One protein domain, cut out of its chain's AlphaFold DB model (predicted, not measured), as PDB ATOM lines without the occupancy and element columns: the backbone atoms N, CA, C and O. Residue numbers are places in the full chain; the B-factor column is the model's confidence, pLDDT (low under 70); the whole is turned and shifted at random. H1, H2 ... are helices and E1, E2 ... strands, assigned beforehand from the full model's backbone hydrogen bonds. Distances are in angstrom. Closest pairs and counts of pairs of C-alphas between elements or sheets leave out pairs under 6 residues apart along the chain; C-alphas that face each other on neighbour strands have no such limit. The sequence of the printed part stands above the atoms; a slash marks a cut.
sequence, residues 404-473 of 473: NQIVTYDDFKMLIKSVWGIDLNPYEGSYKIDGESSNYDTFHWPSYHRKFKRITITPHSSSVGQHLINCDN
ATOM      1  N   ASN A 404      -6.026  50.913  96.051       71.50
ATOM      2  CA  ASN A 404      -4.916  51.508  95.302       71.50
ATOM      3  C   ASN A 404      -3.611  51.632  96.110       71.50
ATOM      4  O   ASN A 404      -2.587  51.948  95.513       71.50
ATOM      5  N   GLN A 405      -3.631  51.395  97.426       71.44
ATOM      6  CA  GLN A 405      -2.437  51.422  98.277       71.44
ATOM      7  C   GLN A 405      -1.772  50.047  98.441       71.44
ATOM      8  O   GLN A 405      -0.654  49.974  98.937       71.44
ATOM      9  N   ILE A 406      -2.428  48.963  98.013       75.75
ATOM     10  CA  ILE A 406      -1.869  47.605  98.016       75.75
ATOM     11  C   ILE A 406      -1.615  47.209  96.560       75.75
ATOM     12  O   ILE A 406      -2.460  46.586  95.916       75.75
ATOM     13  N   VAL A 407      -0.478  47.640  96.015       75.44
ATOM     14  CA  VAL A 407      -0.158  47.458  94.589       75.44
ATOM     15  C   VAL A 407       0.577  46.138  94.360       75.44
ATOM     16  O   VAL A 407       0.398  45.486  93.331       75.44
ATOM     17  N   THR A 408       1.381  45.722  95.333       78.75
ATOM     18  CA  THR A 408       2.218  44.524  95.273       78.75
ATOM     19  C   THR A 408       1.903  43.558  96.416       78.75
ATOM     20  O   THR A 408       1.286  43.920  97.421       78.75
ATOM     21  N   TYR A 409       2.343  42.304  96.281       78.00
ATOM     22  CA  TYR A 409       2.269  41.334  97.376       78.00
ATOM     23  C   TYR A 409       3.070  41.785  98.606       78.00
ATOM     24  O   TYR A 409       2.643  41.550  99.736       78.00
ATOM     25  N   ASP A 410       4.194  42.478  98.399       79.88
ATOM     26  CA  ASP A 410       5.015  43.001  99.491       79.88
ATOM     27  C   ASP A 410       4.274  44.080 100.291       79.88
ATOM     28  O   ASP A 410       4.328  44.058 101.522       79.88
ATOM     29  N   ASP A 411       3.494  44.946  99.632       80.69
ATOM     30  CA  ASP A 411       2.636  45.928 100.315       80.69
ATOM     31  C   ASP A 411       1.603  45.229 101.212       80.69
ATOM     32  O   ASP A 411       1.409  45.600 102.373       80.69
ATOM     33  N   PHE A 412       0.979  44.160 100.703       81.81
ATOM     34  CA  PHE A 412       0.038  43.345 101.472       81.81
ATOM     35  C   PHE A 412       0.731  42.656 102.654       81.81
ATOM     36  O   PHE A 412       0.246  42.712 103.785       81.81
ATOM     37  N   LYS A 413       1.899  42.050 102.429       81.69
ATOM     38  CA  LYS A 413       2.687  41.392 103.473       81.69
ATOM     39  C   LYS A 413       3.089  42.370 104.577       81.69
ATOM     40  O   LYS A 413       2.926  42.052 105.758       81.69
ATOM     41  N   MET A 414       3.572  43.561 104.219       80.62
ATOM     42  CA  MET A 414       3.926  44.595 105.193       80.62
ATOM     43  C   MET A 414       2.715  45.072 105.990       80.62
ATOM     44  O   MET A 414       2.832  45.277 107.199       80.62
ATOM     45  N   LEU A 415       1.553  45.215 105.348       81.69
ATOM     46  CA  LEU A 415       0.309  45.576 106.019       81.69
ATOM     47  C   LEU A 415      -0.074  44.534 107.079       81.69
ATOM     48  O   LEU A 415      -0.304  44.893 108.234       81.69
ATOM     49  N   ILE A 416      -0.089  43.247 106.716       80.25
ATOM     50  CA  ILE A 416      -0.446  42.172 107.652       80.25
ATOM     51  C   ILE A 416       0.549  42.108 108.821       80.25
ATOM     52  O   ILE A 416       0.139  42.017 109.983       80.25
ATOM     53  N   LYS A 417       1.849  42.233 108.532       77.69
ATOM     54  CA  LYS A 417       2.900  42.269 109.556       77.69
ATOM     55  C   LYS A 417       2.750  43.461 110.496       77.69
ATOM     56  O   LYS A 417       2.907  43.300 111.700       77.69
ATOM     57  N   SER A 418       2.413  44.635 109.971       74.75
ATOM     58  CA  SER A 418       2.273  45.856 110.773       74.75
ATOM     59  C   SER A 418       1.044  45.825 111.680       74.75
ATOM     60  O   SER A 418       1.092  46.335 112.794       74.75
ATOM     61  N   VAL A 419      -0.057  45.225 111.219       72.81
ATOM     62  CA  VAL A 419      -1.336  45.240 111.946       72.81
ATOM     63  C   VAL A 419      -1.445  44.081 112.936       72.81
ATOM     64  O   VAL A 419      -1.981  44.263 114.027       72.81
ATOM     65  N   TRP A 420      -0.923  42.902 112.588       75.00
ATOM     66  CA  TRP A 420      -1.077  41.685 113.399       75.00
ATOM     67  C   TRP A 420       0.242  41.074 113.887       75.00
ATOM     68  O   TRP A 420       0.213  40.080 114.606       75.00
ATOM     69  N   GLY A 421       1.401  41.623 113.509       77.88
ATOM     70  CA  GLY A 421       2.707  41.051 113.858       77.88
ATOM     71  C   GLY A 421       3.024  39.734 113.138       77.88
ATOM     72  O   GLY A 421       3.980  39.054 113.504       77.88
ATOM     73  N   ILE A 422       2.233  39.355 112.128       76.06
ATOM     74  CA  ILE A 422       2.372  38.084 111.406       76.06
ATOM     75  C   ILE A 422       3.276  38.287 110.188       76.06
ATOM     76  O   ILE A 422       2.939  39.041 109.276       76.06
ATOM     77  N   ASP A 423       4.407  37.584 110.144       80.75
ATOM     78  CA  ASP A 423       5.266  37.550 108.959       80.75
ATOM     79  C   ASP A 423       4.764  36.484 107.975       80.75
ATOM     80  O   ASP A 423       4.857  35.279 108.227       80.75
ATOM     81  N   LEU A 424       4.174  36.922 106.861       76.25
ATOM     82  CA  LEU A 424       3.644  36.008 105.855       76.25
ATOM     83  C   LEU A 424       4.772  35.435 104.997       76.25
ATOM     84  O   LEU A 424       5.264  36.078 104.067       76.25
ATOM     85  N   ASN A 425       5.146  34.191 105.276       76.50
ATOM     86  CA  ASN A 425       5.960  33.380 104.380       76.50
ATOM     87  C   ASN A 425       5.050  32.369 103.663       76.50
ATOM     88  O   ASN A 425       4.564  31.433 104.308       76.50
ATOM     89  N   PRO A 426       4.758  32.570 102.363       66.44
ATOM     90  CA  PRO A 426       3.906  31.648 101.625       66.44
ATOM     91  C   PRO A 426       4.576  30.273 101.536       66.44
ATOM     92  O   PRO A 426       5.789  30.164 101.338       66.44
ATOM     93  N   TYR A 427       3.778  29.219 101.700       68.00
ATOM     94  CA  TYR A 427       4.219  27.844 101.477       68.00
ATOM     95  C   TYR A 427       4.605  27.683  99.992       68.00
ATOM     96  O   TYR A 427       3.803  27.987  99.111       68.00
ATOM     97  N   GLU A 428       5.848  27.274  99.714       71.31
ATOM     98  CA  GLU A 428       6.377  27.051  98.349       71.31
ATOM     99  C   GLU A 428       6.269  28.252  97.381       71.31
ATOM    100  O   GLU A 428       6.276  28.078  96.167       71.31
ATOM    101  N   GLY A 429       6.182  29.487  97.894       61.69
ATOM    102  CA  GLY A 429       6.119  30.681  97.039       61.69
ATOM    103  C   GLY A 429       4.818  30.822  96.238       61.69
ATOM    104  O   GLY A 429       4.817  31.515  95.222       61.69
ATOM    105  N   SER A 430       3.719  30.192  96.674       62.38
ATOM    106  CA  SER A 430       2.422  30.267  95.987       62.38
ATOM    107  C   SER A 430       1.257  30.662  96.904       62.38
ATOM    108  O   SER A 430       1.291  30.470  98.121       62.38
ATOM    109  N   TYR A 431       0.213  31.249  96.312       64.12
ATOM    110  CA  TYR A 431      -1.089  31.525  96.931       64.12
ATOM    111  C   TYR A 431      -2.195  30.927  96.048       64.12
ATOM    112  O   TYR A 431      -2.010  30.777  94.840       64.12
ATOM    113  N   LYS A 432      -3.340  30.554  96.636       62.69
ATOM    114  CA  LYS A 432      -4.461  29.951  95.894       62.69
ATOM    115  C   LYS A 432      -5.518  31.002  95.591       62.69
ATOM    116  O   LYS A 432      -5.885  31.776  96.472       62.69
ATOM    117  N   ILE A 433      -6.043  30.999  94.367       60.88
ATOM    118  CA  ILE A 433      -7.178  31.842  93.971       60.88
ATOM    119  C   ILE A 433      -8.383  30.940  93.688       60.88
ATOM    120  O   ILE A 433      -8.246  29.957  92.964       60.88
ATOM    121  N   ASP A 434      -9.545  31.267  94.253       59.88
ATOM    122  CA  ASP A 434     -10.819  30.551  94.075       59.88
ATOM    123  C   ASP A 434     -10.742  29.045  94.410       59.88
ATOM    124  O   ASP A 434     -11.442  28.213  93.838       59.88
ATOM    125  N   GLY A 435      -9.857  28.670  95.340       59.25
ATOM    126  CA  GLY A 435      -9.677  27.283  95.782       59.25
ATOM    127  C   GLY A 435      -8.990  26.347  94.775       59.25
ATOM    128  O   GLY A 435      -8.714  25.198  95.128       59.25
ATOM    129  N   GLU A 436      -8.652  26.809  93.568       57.50
ATOM    130  CA  GLU A 436      -7.920  26.010  92.583       57.50
ATOM    131  C   GLU A 436      -6.412  26.009  92.875       57.50
ATOM    132  O   GLU A 436      -5.788  27.043  93.117       57.50
ATOM    133  N   SER A 437      -5.798  24.823  92.844       56.72
ATOM    134  CA  SER A 437      -4.358  24.613  93.044       56.72
ATOM    135  C   SER A 437      -3.550  24.950  91.788       56.72
ATOM    136  O   SER A 437      -2.803  24.117  91.275       56.72
ATOM    137  N   SER A 438      -3.732  26.149  91.246       58.06
ATOM    138  CA  SER A 438      -2.798  26.696  90.268       58.06
ATOM    139  C   SER A 438      -1.669  27.371  91.042       58.06
ATOM    140  O   SER A 438      -1.892  28.323  91.783       58.06
ATOM    141  N   ASN A 439      -0.453  26.830  90.928       57.41
ATOM    142  CA  ASN A 439       0.743  27.400  91.547       57.41
ATOM    143  C   ASN A 439       1.063  28.739  90.870       57.41
ATOM    144  O   ASN A 439       1.810  28.787  89.894       57.41
ATOM    145  N   TYR A 440       0.463  29.825  91.353       60.38
ATOM    146  CA  TYR A 440       0.855  31.169  90.956       60.38
ATOM    147  C   TYR A 440       2.102  31.558  91.739       60.38
ATOM    148  O   TYR A 440       2.078  31.609  92.966       60.38
ATOM    149  N   ASP A 441       3.186  31.823  91.019       59.34
ATOM    150  CA  ASP A 441       4.411  32.372  91.590       59.34
ATOM    151  C   ASP A 441       4.131  33.761  92.198       59.34
ATOM    152  O   ASP A 441       3.423  34.574  91.596       59.34
ATOM    153  N   THR A 442       4.700  34.051  93.372       59.09
ATOM    154  CA  THR A 442       4.737  35.378  94.019       59.09
ATOM    155  C   THR A 442       5.044  36.547  93.076       59.09
ATOM    156  O   THR A 442       4.542  37.649  93.300       59.09
ATOM    157  N   PHE A 443       5.792  36.322  91.989       59.44
ATOM    158  CA  PHE A 443       6.057  37.345  90.965       59.44
ATOM    159  C   PHE A 443       4.817  37.775  90.159       59.44
ATOM    160  O   PHE A 443       4.826  38.832  89.532       59.44
ATOM    161  N   HIS A 444       3.746  36.984  90.184       60.88
ATOM    162  CA  HIS A 444       2.504  37.213  89.447       60.88
ATOM    163  C   HIS A 444       1.345  37.521  90.400       60.88
ATOM    164  O   HIS A 444       0.233  37.028  90.200       60.88
ATOM    165  N   TRP A 445       1.577  38.334  91.442       65.25
ATOM    166  CA  TRP A 445       0.462  38.988  92.140       65.25
ATOM    167  C   TRP A 445      -0.422  39.641  91.071       65.25
ATOM    168  O   TRP A 445       0.127  40.316  90.193       65.25
ATOM    169  N   PRO A 446      -1.741  39.391  91.036       62.88
ATOM    170  CA  PRO A 446      -2.536  39.678  89.858       62.88
ATOM    171  C   PRO A 446      -2.709  41.184  89.782       62.88
ATOM    172  O   PRO A 446      -3.601  41.763  90.393       62.88
ATOM    173  N   SER A 447      -1.804  41.820  89.047       57.97
ATOM    174  CA  SER A 447      -1.545  43.239  89.214       57.97
ATOM    175  C   SER A 447      -2.713  44.107  88.763       57.97
ATOM    176  O   SER A 447      -2.785  45.244  89.206       57.97
ATOM    177  N   TYR A 448      -3.675  43.604  87.969       55.28
ATOM    178  CA  TYR A 448      -4.773  44.455  87.483       55.28
ATOM    179  C   TYR A 448      -6.153  43.805  87.253       55.28
ATOM    180  O   TYR A 448      -7.087  44.532  86.903       55.28
ATOM    181  N   HIS A 449      -6.357  42.488  87.425       50.88
ATOM    182  CA  HIS A 449      -7.562  41.834  86.859       50.88
ATOM    183  C   HIS A 449      -8.406  40.936  87.774       50.88
ATOM    184  O   HIS A 449      -9.417  40.414  87.306       50.88
ATOM    185  N   ARG A 450      -8.092  40.786  89.066       58.84
ATOM    186  CA  ARG A 450      -8.957  40.039  89.998       58.84
ATOM    187  C   ARG A 450      -9.285  40.888  91.221       58.84
ATOM    188  O   ARG A 450      -8.401  41.279  91.973       58.84
ATOM    189  N   LYS A 451     -10.568  41.235  91.363       64.56
ATOM    190  CA  LYS A 451     -11.106  41.916  92.542       64.56
ATOM    191  C   LYS A 451     -11.371  40.847  93.588       64.56
ATOM    192  O   LYS A 451     -12.459  40.287  93.616       64.56
ATOM    193  N   PHE A 452     -10.379  40.566  94.420       65.50
ATOM    194  CA  PHE A 452     -10.581  39.647  95.528       65.50
ATOM    195  C   PHE A 452     -11.605  40.237  96.493       65.50
ATOM    196  O   PHE A 452     -11.407  41.321  97.043       65.50
ATOM    197  N   LYS A 453     -12.702  39.518  96.702       68.19
ATOM    198  CA  LYS A 453     -13.714  39.868  97.702       68.19
ATOM    199  C   LYS A 453     -13.291  39.447  99.092       68.19
ATOM    200  O   LYS A 453     -13.721  40.033 100.084       68.19
ATOM    201  N   ARG A 454     -12.478  38.395  99.173       68.38
ATOM    202  CA  ARG A 454     -12.078  37.778 100.430       68.38
ATOM    203  C   ARG A 454     -10.674  37.214 100.318       68.38
ATOM    204  O   ARG A 454     -10.384  36.468  99.397       68.38
ATOM    205  N   ILE A 455      -9.833  37.523 101.297       73.12
ATOM    206  CA  ILE A 455      -8.543  36.860 101.480       73.12
ATOM    207  C   ILE A 455      -8.591  36.152 102.832       73.12
ATOM    208  O   ILE A 455      -8.858  36.778 103.858       73.12
ATOM    209  N   THR A 456      -8.365  34.845 102.827       74.88
ATOM    210  CA  THR A 456      -8.327  33.998 104.019       74.88
ATOM    211  C   THR A 456      -6.902  33.505 104.218       74.88
ATOM    212  O   THR A 456      -6.359  32.821 103.355       74.88
ATOM    213  N   ILE A 457      -6.305  33.835 105.362       77.06
ATOM    214  CA  ILE A 457      -4.963  33.386 105.740       77.06
ATOM    215  C   ILE A 457      -5.115  32.329 106.827       77.06
ATOM    216  O   ILE A 457      -5.726  32.581 107.862       77.06
ATOM    217  N   THR A 458      -4.563  31.143 106.595       79.00
ATOM    218  CA  THR A 458      -4.606  30.025 107.549       79.00
ATOM    219  C   THR A 458      -3.205  29.468 107.776       79.00
ATOM    220  O   THR A 458      -2.452  29.349 106.810       79.00
ATOM    221  N   PRO A 459      -2.812  29.132 109.018       77.94
ATOM    222  CA  PRO A 459      -1.544  28.447 109.265       77.94
ATOM    223  C   PRO A 459      -1.482  27.131 108.484       77.94
ATOM    224  O   PRO A 459      -2.467  26.390 108.439       77.94
ATOM    225  N   HIS A 460      -0.338  26.830 107.870       79.06
ATOM    226  CA  HIS A 460      -0.163  25.570 107.158       79.06
ATOM    227  C   HIS A 460      -0.021  24.419 108.162       79.06
ATOM    228  O   HIS A 460       0.848  24.447 109.031       79.06
ATOM    229  N   SER A 461      -0.852  23.380 108.049       80.00
ATOM    230  CA  SER A 461      -0.903  22.305 109.052       80.00
ATOM    231  C   SER A 461       0.375  21.468 109.140       80.00
ATOM    232  O   SER A 461       0.620  20.849 110.170       80.00
ATOM    233  N   SER A 462       1.181  21.426 108.076       81.38
ATOM    234  CA  SER A 462       2.412  20.625 108.014       81.38
ATOM    235  C   SER A 462       3.711  21.434 108.074       81.38
ATOM    236  O   SER A 462       4.779  20.840 107.966       81.38
ATOM    237  N   SER A 463       3.656  22.764 108.228       77.75
ATOM    238  CA  SER A 463       4.868  23.592 108.243       77.75
ATOM    239  C   SER A 463       4.758  24.776 109.199       77.75
ATOM    240  O   SER A 463       3.920  25.665 109.036       77.75
ATOM    241  N   VAL A 464       5.624  24.780 110.215       74.88
ATOM    242  CA  VAL A 464       5.667  25.819 111.247       74.88
ATOM    243  C   VAL A 464       6.200  27.113 110.631       74.88
ATOM    244  O   VAL A 464       7.335  27.170 110.168       74.88
ATOM    245  N   GLY A 465       5.373  28.160 110.633       75.06
ATOM    246  CA  GLY A 465       5.726  29.490 110.118       75.06
ATOM    247  C   GLY A 465       5.304  29.762 108.670       75.06
ATOM    248  O   GLY A 465       5.482  30.883 108.195       75.06
ATOM    249  N   GLN A 466       4.712  28.785 107.976       79.75
ATOM    250  CA  GLN A 466       4.136  28.989 106.646       79.75
ATOM    251  C   GLN A 466       2.617  29.155 106.720       79.75
ATOM    252  O   GLN A 466       1.946  28.580 107.579       79.75
ATOM    253  N   HIS A 467       2.074  29.959 105.808       78.00
ATOM    254  CA  HIS A 467       0.647  30.270 105.760       78.00
ATOM    255  C   HIS A 467       0.074  29.952 104.379       78.00
ATOM    256  O   HIS A 467       0.707  30.218 103.357       78.00
ATOM    257  N   LEU A 468      -1.138  29.403 104.361       77.94
ATOM    258  CA  LEU A 468      -1.958  29.265 103.167       77.94
ATOM    259  C   LEU A 468      -2.811  30.524 103.010       77.94
ATOM    260  O   LEU A 468      -3.609  30.850 103.894       77.94
ATOM    261  N   ILE A 469      -2.641  31.210 101.881       75.31
ATOM    262  CA  ILE A 469      -3.421  32.387 101.503       75.31
ATOM    263  C   ILE A 469      -4.400  31.961 100.407       75.31
ATOM    264  O   ILE A 469      -3.976  31.588  99.314       75.31
ATOM    265  N   ASN A 470      -5.694  32.001 100.716       73.44
ATOM    266  CA  ASN A 470      -6.776  31.737  99.774       73.44
ATOM    267  C   ASN A 470      -7.472  33.055  99.434       73.44
ATOM    268  O   ASN A 470      -8.003  33.715 100.329       73.44
ATOM    269  N   CYS A 471      -7.482  33.427  98.161       72.31
ATOM    270  CA  CYS A 471      -8.152  34.622  97.670       72.31
ATOM    271  C   CYS A 471      -9.407  34.220  96.883       72.31
ATOM    272  O   CYS A 471      -9.280  33.584  95.843       72.31
ATOM    273  N   ASP A 472     -10.596  34.609  97.343       71.94
ATOM    274  CA  ASP A 472     -11.868  34.363  96.653       71.94
ATOM    275  C   ASP A 472     -12.347  35.650  95.953       71.94
ATOM    276  O   ASP A 472     -12.285  36.743  96.538       71.94
ATOM    277  N   ASN A 473     -12.814  35.525  94.706       69.56
ATOM    278  CA  ASN A 473     -13.399  36.606  93.891       69.56
ATOM    279  C   ASN A 473     -14.896  36.868  94.120       69.56
ATOM    280  O   ASN A 473     -15.590  36.090  94.811       69.56
TER     281      ASN A 473
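What this domain is: This is residues 404 to 473 of the 473 residues of an uncharacterized protein of Pyronema omphalodes (strain CBS 100304) (UniProt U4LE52). A strongly twisted sheet of four strands, with E1 and E4 inside it and E2 at one edge meeting E1 only at a point, is set off from a single helix, H1, which is not on the sheet. A long loop, residues 442 to 453, leads from E2 to E3 at the other edge. The printed part has 70 residues, with one named helix and four named strands in the order H1, E1, E2, E3, E4; the sheet's order is E2, E1, E4, E3, mixed, and the class is mixed, helices and strands. The whole is compact, with a radius of gyration of the C-alphas of 11.7 A and spans of 32 by 28 by 21 A.

How they stand to each other: Inner strand E4, residues 466 to 472, and edge strand E3, residues 454 to 459, form an antiparallel hairpin at 160 degrees, with N 456 and O 470 2.8 A apart, within hydrogen-bond range. E1, residues 430 to 433, and E4 are parallel neighbours, with an angle of 25 degrees between their directions; N 432 and O 469 are 2.9 A apart, within hydrogen-bond range. Edge strand E2, residues 436 to 441, meets E1 only at a point, where C-alphas 440 and 430 face each other at 5.3 A. Residues 425 to 426 pair in parallel with residues 466 to 467 of E4. H1, residues 409 to 420, is apart from E2, E3 and E4; every O i to N i+4 pair in it is within hydrogen-bond range.

Where its parts are: E4 is 19.6 A long and ends at C-alpha 472 (-11.868, 34.363, 96.653). E3 is 16.6 A, E2 13.9 A and E1 9.9 A long. H1, 16.4 A, begins at C-alpha 409 (2.269, 41.334, 97.376).

The domain as a whole: The C-alphas farthest apart, those of Asn 404 and Ser 462, are 34.2 A apart. The printed part has no cut and ends at the chain's last residue, 473. The link from E2 to E3 is long and that from E1 to E2 tight. The mean pLDDT of the printed part is 70.5; residues 426 to 427, 429 to 454 and 473 are under 70.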